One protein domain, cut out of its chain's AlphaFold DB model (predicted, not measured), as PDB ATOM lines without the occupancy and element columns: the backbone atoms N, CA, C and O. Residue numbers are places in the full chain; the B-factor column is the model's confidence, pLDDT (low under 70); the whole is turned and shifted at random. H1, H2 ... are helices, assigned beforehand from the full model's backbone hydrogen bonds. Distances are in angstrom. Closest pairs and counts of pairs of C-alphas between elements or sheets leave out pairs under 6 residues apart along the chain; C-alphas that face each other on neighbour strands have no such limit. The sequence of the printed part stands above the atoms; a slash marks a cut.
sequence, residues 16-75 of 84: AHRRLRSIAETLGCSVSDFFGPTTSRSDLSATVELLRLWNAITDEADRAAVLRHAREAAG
ATOM      1  N   ALA A  16      77.554 -18.083  71.198       86.81
ATOM      2  CA  ALA A  16      77.368 -19.174  70.258       86.81
ATOM      3  C   ALA A  16      76.436 -20.279  70.778       86.81
ATOM      4  O   ALA A  16      75.503 -20.647  70.074       86.81
ATOM      5  N   HIS A  17      76.605 -20.762  72.015       88.31
ATOM      6  CA  HIS A  17      75.703 -21.771  72.594       88.31
ATOM      7  C   HIS A  17      74.280 -21.234  72.760       88.31
ATOM      8  O   HIS A  17      73.309 -21.938  72.478       88.31
ATOM      9  N   ARG A  18      74.138 -19.977  73.202       89.31
ATOM     10  CA  ARG A  18      72.821 -19.325  73.289       89.31
ATOM     11  C   ARG A  18      72.176 -19.191  71.916       89.31
ATOM     12  O   ARG A  18      70.986 -19.460  71.777       89.31
ATOM     13  N   ARG A  19      72.963 -18.831  70.906       90.62
ATOM     14  CA  ARG A  19      72.484 -18.712  69.532       90.62
ATOM     15  C   ARG A  19      72.095 -20.062  68.939       90.62
ATOM     16  O   ARG A  19      71.029 -20.151  68.349       90.62
ATOM     17  N   LEU A  20      72.890 -21.107  69.160       91.88
ATOM     18  CA  LEU A  20      72.565 -22.471  68.742       91.88
ATOM     19  C   LEU A  20      71.247 -22.944  69.363       91.88
ATOM     20  O   LEU A  20      70.392 -23.468  68.658       91.88
ATOM     21  N   ARG A  21      71.053 -22.697  70.665       91.75
ATOM     22  CA  ARG A  21      69.793 -23.010  71.349       91.75
ATOM     23  C   ARG A  21      68.613 -22.259  70.738       91.75
ATOM     24  O   ARG A  21      67.615 -22.883  70.418       91.75
ATOM     25  N   SER A  22      68.757 -20.954  70.521       92.38
ATOM     26  CA  SER A  22      67.712 -20.135  69.900       92.38
ATOM     27  C   SER A  22      67.370 -20.602  68.478       92.38
ATOM     28  O   SER A  22      66.198 -20.608  68.107       92.38
ATOM     29  N   ILE A  23      68.364 -21.038  67.695       91.50
ATOM     30  CA  ILE A  23      68.146 -21.619  66.363       91.50
ATOM     31  C   ILE A  23      67.354 -22.925  66.478       91.50
ATOM     32  O   ILE A  23      66.350 -23.075  65.790       91.50
ATOM     33  N   ALA A  24      67.763 -23.842  67.360       91.25
ATOM     34  CA  ALA A  24      67.066 -25.111  67.561       91.25
ATOM     35  C   ALA A  24      65.607 -24.895  68.008       91.25
ATOM     36  O   ALA A  24      64.686 -25.440  67.404       91.25
ATOM     37  N   GLU A  25      65.387 -24.004  68.979       93.12
ATOM     38  CA  GLU A  25      64.049 -23.615  69.445       93.12
ATOM     39  C   GLU A  25      63.193 -23.026  68.314       93.12
ATOM     40  O   GLU A  25      62.028 -23.388  68.175       93.12
ATOM     41  N   THR A  26      63.771 -22.168  67.466       93.75
ATOM     42  CA  THR A  26      63.077 -21.588  66.298       93.75
ATOM     43  C   THR A  26      62.663 -22.661  65.289       93.75
ATOM     44  O   THR A  26      61.620 -22.543  64.651       93.75
ATOM     45  N   LEU A  27      63.458 -23.724  65.160       90.06
ATOM     46  CA  LEU A  27      63.154 -24.877  64.313       90.06
ATOM     47  C   LEU A  27      62.215 -25.887  64.998       90.06
ATOM     48  O   LEU A  27      61.846 -26.886  64.384       90.06
ATOM     49  N   GLY A  28      61.810 -25.632  66.248       92.38
ATOM     50  CA  GLY A  28      60.924 -26.502  67.018       92.38
ATOM     51  C   GLY A  28      61.594 -27.788  67.508       92.38
ATOM     52  O   GLY A  28      60.897 -28.775  67.740       92.38
ATOM     53  N   CYS A  29      62.922 -27.805  67.651       91.50
ATOM     54  CA  CYS A  29      63.681 -28.979  68.076       91.50
ATOM     55  C   CYS A  29      64.634 -28.674  69.242       91.50
ATOM     56  O   CYS A  29      64.924 -27.519  69.564       91.50
ATOM     57  N   SER A  30      65.128 -29.717  69.913       89.81
ATOM     58  CA  SER A  30      66.198 -29.545  70.894       89.81
ATOM     59  C   SER A  30      67.560 -29.436  70.199       89.81
ATOM     60  O   SER A  30      67.744 -29.893  69.073       89.81
ATOM     61  N   VAL A  31      68.564 -28.887  70.893       86.00
ATOM     62  CA  VAL A  31      69.950 -28.880  70.381       86.00
ATOM     63  C   VAL A  31      70.455 -30.304  70.132       86.00
ATOM     64  O   VAL A  31      71.253 -30.501  69.230       86.00
ATOM     65  N   SER A  32      69.988 -31.302  70.890       83.50
ATOM     66  CA  SER A  32      70.354 -32.701  70.642       83.50
ATOM     67  C   SER A  32      69.748 -33.221  69.336       83.50
ATOM     68  O   SER A  32      70.423 -33.919  68.590       83.50
ATOM     69  N   ASP A  33      68.499 -32.857  69.041       84.38
ATOM     70  CA  ASP A  33      67.811 -33.279  67.816       84.38
ATOM     71  C   ASP A  33      68.352 -32.559  66.577       84.38
ATOM     72  O   ASP A  33      68.352 -33.122  65.485       84.38
ATOM     73  N   PHE A  34      68.853 -31.329  66.750       81.94
ATOM     74  CA  PHE A  34      69.435 -30.507  65.686       81.94
ATOM     75  C   PHE A  34      70.547 -31.228  64.909       81.94
ATOM     76  O   PHE A  34      70.694 -31.028  63.706       81.94
ATOM     77  N   PHE A  35      71.310 -32.091  65.580       81.62
ATOM     78  CA  PHE A  35      72.410 -32.846  64.983       81.62
ATOM     79  C   PHE A  35      72.049 -34.305  64.635       81.62
ATOM     80  O   PHE A  35      72.902 -35.051  64.145       81.62
ATOM     81  N   GLY A  36      70.805 -34.729  64.877       77.12
ATOM     82  CA  GLY A  36      70.317 -36.078  64.588       77.12
ATOM     83  C   GLY A  36      70.837 -37.186  65.526       77.12
ATOM     84  O   GLY A  36      71.603 -36.949  66.448       77.12
ATOM     85  N   PRO A  37      70.432 -38.449  65.317       69.94
ATOM     86  CA  PRO A  37      70.757 -39.558  66.226       69.94
ATOM     87  C   PRO A  37      72.230 -40.010  66.193       69.94
ATOM     88  O   PRO A  37      72.654 -40.772  67.059       69.94
ATOM     89  N   THR A  38      73.015 -39.571  65.206       68.12
ATOM     90  CA  THR A  38      74.423 -39.965  65.006       68.12
ATOM     91  C   THR A  38      75.421 -38.887  65.422       68.12
ATOM     92  O   THR A  38      76.582 -38.946  65.023       68.12
ATOM     93  N   THR A  39      74.992 -37.885  66.190       66.31
ATOM     94  CA  THR A  39      75.846 -36.752  66.556       66.31
ATOM     95  C   THR A  39      77.080 -37.195  67.318       66.31
ATOM     96  O   THR A  39      77.000 -37.779  68.403       66.31
ATOM     97  N   SER A  40      78.241 -36.832  66.791       71.94
ATOM     98  CA  SER A  40      79.481 -36.920  67.538       71.94
ATOM     99  C   SER A  40      79.641 -35.665  68.402       71.94
ATOM    100  O   SER A  40      79.258 -34.564  68.008       71.94
ATOM    101  N   ARG A  41      80.252 -35.783  69.590       72.19
ATOM    102  CA  ARG A  41      80.607 -34.605  70.414       72.19
ATOM    103  C   ARG A  41      81.429 -33.577  69.610       72.19
ATOM    104  O   ARG A  41      81.352 -32.383  69.895       72.19
ATOM    105  N   SER A  42      82.172 -34.039  68.602       80.69
ATOM    106  CA  SER A  42      82.898 -33.205  67.644       80.69
ATOM    107  C   SER A  42      81.989 -32.272  66.842       80.69
ATOM    108  O   SER A  42      82.334 -31.100  66.714       80.69
ATOM    109  N   ASP A  43      80.820 -32.723  66.385       83.88
ATOM    110  CA  ASP A  43      79.919 -31.905  65.556       83.88
ATOM    111  C   ASP A  43      79.367 -30.712  66.342       83.88
ATOM    112  O   ASP A  43      79.401 -29.577  65.868       83.88
ATOM    113  N   LEU A  44      78.972 -30.941  67.601       85.19
ATOM    114  CA  LEU A  44      78.558 -29.868  68.507       85.19
ATOM    115  C   LEU A  44      79.682 -28.844  68.705       85.19
ATOM    116  O   LEU A  44      79.448 -27.641  68.582       85.19
ATOM    117  N   SER A  45      80.903 -29.309  68.996       87.19
ATOM    118  CA  SER A  45      82.041 -28.405  69.205       87.19
ATOM    119  C   SER A  45      82.375 -27.587  67.956       87.19
ATOM    120  O   SER A  45      82.612 -26.386  68.064       87.19
ATOM    121  N   ALA A  46      82.310 -28.203  66.772       89.38
ATOM    122  CA  ALA A  46      82.565 -27.533  65.505       89.38
ATOM    123  C   ALA A  46      81.491 -26.480  65.196       89.38
ATOM    124  O   ALA A  46      81.817 -25.360  64.811       89.38
ATOM    125  N   THR A  47      80.210 -26.789  65.411       90.50
ATOM    126  CA  THR A  47      79.122 -25.825  65.188       90.50
ATOM    127  C   THR A  47      79.171 -24.651  66.157       90.50
ATOM    128  O   THR A  47      78.950 -23.514  65.743       90.50
ATOM    129  N   VAL A  48      79.490 -24.889  67.431       90.69
ATOM    130  CA  VAL A  48      79.693 -23.799  68.394       90.69
ATOM    131  C   VAL A  48      80.838 -22.899  67.939       90.69
ATOM    132  O   VAL A  48      80.673 -21.680  67.919       90.69
ATOM    133  N   GLU A  49      81.966 -23.476  67.526       91.62
ATOM    134  CA  GLU A  49      83.114 -22.699  67.062       91.62
ATOM    135  C   GLU A  49      82.786 -21.884  65.803       91.62
ATOM    136  O   GLU A  49      83.074 -20.690  65.749       91.62
ATOM    137  N   LEU A  50      82.072 -22.468  64.837       91.56
ATOM    138  CA  LEU A  50      81.581 -21.741  63.661       91.56
ATOM    139  C   LEU A  50      80.701 -20.546  64.045       91.56
ATOM    140  O   LEU A  50      80.855 -19.462  63.485       91.56
ATOM    141  N   LEU A  51      79.797 -20.709  65.014       92.25
ATOM    142  CA  LEU A  51      78.939 -19.621  65.488       92.25
ATOM    143  C   LEU A  51      79.728 -18.531  66.224       92.25
ATOM    144  O   LEU A  51      79.383 -17.353  66.100       92.25
ATOM    145  N   ARG A  52      80.781 -18.892  66.968       91.50
ATOM    146  CA  ARG A  52      81.688 -17.916  67.592       91.50
ATOM    147  C   ARG A  52      82.412 -17.099  66.532       91.50
ATOM    148  O   ARG A  52      82.340 -15.873  66.576       91.50
ATOM    149  N   LEU A  53      83.035 -17.770  65.561       91.38
ATOM    150  CA  LEU A  53      83.742 -17.121  64.457       91.38
ATOM    151  C   LEU A  53      82.804 -16.200  63.675       91.38
ATOM    152  O   LEU A  53      83.117 -15.033  63.457       91.38
ATOM    153  N   TRP A  54      81.608 -16.679  63.333       92.88
ATOM    154  CA  TRP A  54      80.622 -15.882  62.606       92.88
ATOM    155  C   TRP A  54      80.181 -14.622  63.364       92.88
ATOM    156  O   TRP A  54      79.987 -13.567  62.758       92.88
ATOM    157  N   ASN A  55      80.032 -14.712  64.688       89.69
ATOM    158  CA  ASN A  55      79.700 -13.559  65.524       89.69
ATOM    159  C   ASN A  55      80.880 -12.581  65.680       89.69
ATOM    160  O   ASN A  55      80.637 -11.388  65.846       89.69
ATOM    161  N   ALA A  56      82.123 -13.067  65.640       91.31
ATOM    162  CA  ALA A  56      83.323 -12.237  65.745       91.31
ATOM    163  C   ALA A  56      83.607 -11.439  64.461       91.31
ATOM    164  O   ALA A  56      84.154 -10.342  64.529       91.31
ATOM    165  N   ILE A  57      83.212 -11.962  63.296       92.56
ATOM    166  CA  ILE A  57      83.361 -11.258  62.021       92.56
ATOM    167  C   ILE A  57      82.268 -10.192  61.916       92.56
ATOM    168  O   ILE A  57      81.082 -10.509  61.767       92.56
ATOM    169  N   THR A  58      82.666  -8.925  61.992       92.62
ATOM    170  CA  THR A  58      81.759  -7.772  61.893       92.62
ATOM    171  C   THR A  58      81.637  -7.231  60.473       92.62
ATOM    172  O   THR A  58      80.603  -6.656  60.145       92.62
ATOM    173  N   ASP A  59      82.669  -7.415  59.647       96.50
ATOM    174  CA  ASP A  59      82.697  -6.961  58.257       96.50
ATOM    175  C   ASP A  59      81.897  -7.912  57.349       96.50
ATOM    176  O   ASP A  59      82.002  -9.141  57.427       96.50
ATOM    177  N   GLU A  60      81.062  -7.340  56.488       94.38
ATOM    178  CA  GLU A  60      80.249  -8.091  55.535       94.38
ATOM    179  C   GLU A  60      81.089  -8.719  54.412       94.38
ATOM    180  O   GLU A  60      80.800  -9.842  53.987       94.38
ATOM    181  N   ALA A  61      82.164  -8.057  53.975       95.94
ATOM    182  CA  ALA A  61      83.083  -8.581  52.968       95.94
ATOM    183  C   ALA A  61      83.819  -9.829  53.479       95.94
ATOM    184  O   ALA A  61      83.914 -10.832  52.764       95.94
ATOM    185  N   ASP A  62      84.252  -9.819  54.741       95.50
ATOM    186  CA  ASP A  62      84.894 -10.975  55.377       95.50
ATOM    187  C   ASP A  62      83.916 -12.144  55.539       95.50
ATOM    188  O   ASP A  62      84.252 -13.298  55.254       95.50
ATOM    189  N   ARG A  63      82.661 -11.865  55.916       95.00
ATOM    190  CA  ARG A  63      81.598 -12.884  55.946       95.00
ATOM    191  C   ARG A  63      81.371 -13.505  54.570       95.00
ATOM    192  O   ARG A  63      81.235 -14.728  54.465       95.00
ATOM    193  N   ALA A  64      81.351 -12.692  53.515       94.31
ATOM    194  CA  ALA A  64      81.218 -13.176  52.146       94.31
ATOM    195  C   ALA A  64      82.406 -14.065  51.738       94.31
ATOM    196  O   ALA A  64      82.198 -15.116  51.125       94.31
ATOM    197  N   ALA A  65      83.631 -13.697  52.127       95.19
ATOM    198  CA  ALA A  65      84.829 -14.491  51.875       95.19
ATOM    199  C   ALA A  65      84.783 -15.854  52.584       95.19
ATOM    200  O   ALA A  65      85.025 -16.881  51.947       95.19
ATOM    201  N   VAL A  66      84.395 -15.890  53.864       93.50
ATOM    202  CA  VAL A  66      84.219 -17.145  54.616       93.50
ATOM    203  C   VAL A  66      83.181 -18.044  53.951       93.50
ATOM    204  O   VAL A  66      83.442 -19.226  53.734       93.50
ATOM    205  N   LEU A  67      82.023 -17.499  53.569       93.50
ATOM    206  CA  LEU A  67      80.990 -18.283  52.889       93.50
ATOM    207  C   LEU A  67      81.452 -18.798  51.524       93.50
ATOM    208  O   LEU A  67      81.093 -19.910  51.144       93.50
ATOM    209  N   ARG A  68      82.236 -18.017  50.773       93.81
ATOM    210  CA  ARG A  68      82.827 -18.470  49.508       93.81
ATOM    211  C   ARG A  68      83.743 -19.672  49.738       93.81
ATOM    212  O   ARG A  68      83.530 -20.703  49.110       93.81
ATOM    213  N   HIS A  69      84.675 -19.578  50.681       93.00
ATOM    214  CA  HIS A  69      85.585 -20.680  50.998       93.00
ATOM    215  C   HIS A  69      84.861 -21.916  51.542       93.00
ATOM    216  O   HIS A  69      85.190 -23.038  51.167       93.00
ATOM    217  N   ALA A  70      83.834 -21.729  52.373       91.62
ATOM    218  CA  ALA A  70      83.014 -22.833  52.860       91.62
ATOM    219  C   ALA A  70      82.276 -23.552  51.716       91.62
ATOM    220  O   ALA A  70      82.214 -24.779  51.699       91.62
ATOM    221  N   ARG A  71      81.754 -22.805  50.732       92.44
ATOM    222  CA  ARG A  71      81.118 -23.379  49.533       92.44
ATOM    223  C   ARG A  71      82.117 -24.114  48.644       92.44
ATOM    224  O   ARG A  71      81.813 -25.220  48.207       92.44
ATOM    225  N   GLU A  72      83.297 -23.533  48.422       93.25
ATOM    226  CA  GLU A  72      84.404 -24.171  47.695       93.25
ATOM    227  C   GLU A  72      84.778 -25.510  48.353       93.25
ATOM    228  O   GLU A  72      84.818 -26.538  47.680       93.25
ATOM    229  N   ALA A  73      84.956 -25.527  49.679       91.31
ATOM    230  CA  ALA A  73      85.264 -26.739  50.440       91.31
ATOM    231  C   ALA A  73      84.134 -27.783  50.395       91.31
ATOM    232  O   ALA A  73      84.402 -28.981  50.347       91.31
ATOM    233  N   ALA A  74      82.875 -27.339  50.378       89.94
ATOM    234  CA  ALA A  74      81.710 -28.211  50.249       89.94
ATOM    235  C   ALA A  74      81.483 -28.730  48.814       89.94
ATOM    236  O   ALA A  74      80.551 -29.500  48.589       89.94
ATOM    237  N   GLY A  75      82.280 -28.291  47.832       88.62
ATOM    238  CA  GLY A  75      82.059 -28.606  46.418       88.62
ATOM    239  C   GLY A  75      80.796 -27.960  45.834       88.62
ATOM    240  O   GLY A  75      80.359 -28.326  44.743       88.62
TER     241      GLY A  75
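Overview. This is residues 16 to 75 of the 84 residues of an uncharacterized protein of Methylobacterium pseudosasicola (UniProt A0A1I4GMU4). Picture an open V of two helices, H3 and H4, which come together at the tight link between them and spread from there, with H1 standing off one arm of the V, H3, at about a right angle. The short H2 follows at the far end of H1, and the link after it loops back to the first residues of H3; residues 36 to 42, of which 41 and 42 belong to H3, stick out, as do residues 67 to 75 at the end of the other arm, of which 67 to 73 belong to H4. The printed part has 60 residues with four named helices, H1, H2, H3 and H4 in chain order, and no named strand; its class is all helix. It is only just loose, close to compact, with a radius of gyration of the C-alphas of 13.0 A and spans of 34 by 25 by 18 A.

Along the chain. Find C-alpha 16 at (77.368, -19.174, 70.258); from there H1, residues 16 to 26, runs 15.0 A from first to last C-alpha. Next look at residues 31 to 34 for H2, 5.0 A long. Then find C-alpha 41 at (80.607, -34.605, 70.414), where H3 begins; this longest helix, residues 41 to 56, runs 23.0 A. H4, residues 60 to 73, runs 20.0 A and ends at C-alpha 73, at (85.264, -26.739, 50.440).

Arrangement. Start at Ala 16, whose C-alpha is 5.0 A from that of Leu 51; these are the closest C-alphas of H1 and H3, which touch. Their lines are about perpendicular, at 78 degrees, and H3 touches H1 with residues 48 to 55 alone. H1 also touches H2, the closest C-alphas being those of Ala 24 and Val 31, 5.5 A apart. H2 and H3 are apart. H3 and H4 are close but not clearly touching: their closest C-alphas, those of Trp 54 and Arg 63, are 7.4 A apart. They run opposite ways at a shallow tilt of 30 degrees. H4 is apart from H1 and from H2. In H1, H3 and H4 you will find every O i to N i+4 pair within hydrogen-bond range; H2 is too short for such a pair, and its one O i to N i+3 pair is not within range.

Size, cuts and confidence. Look at Pro 37 and Ala 61 for the two C-alphas farthest apart, 35.9 A. The links from H1 to H2 and from H3 to H4 are tight, that from H2 to H3 is short, and no link is long. The printed part has no cut. The mean pLDDT of the printed part is 88.7; the model's confidence is under 70 at residues 37 to 39.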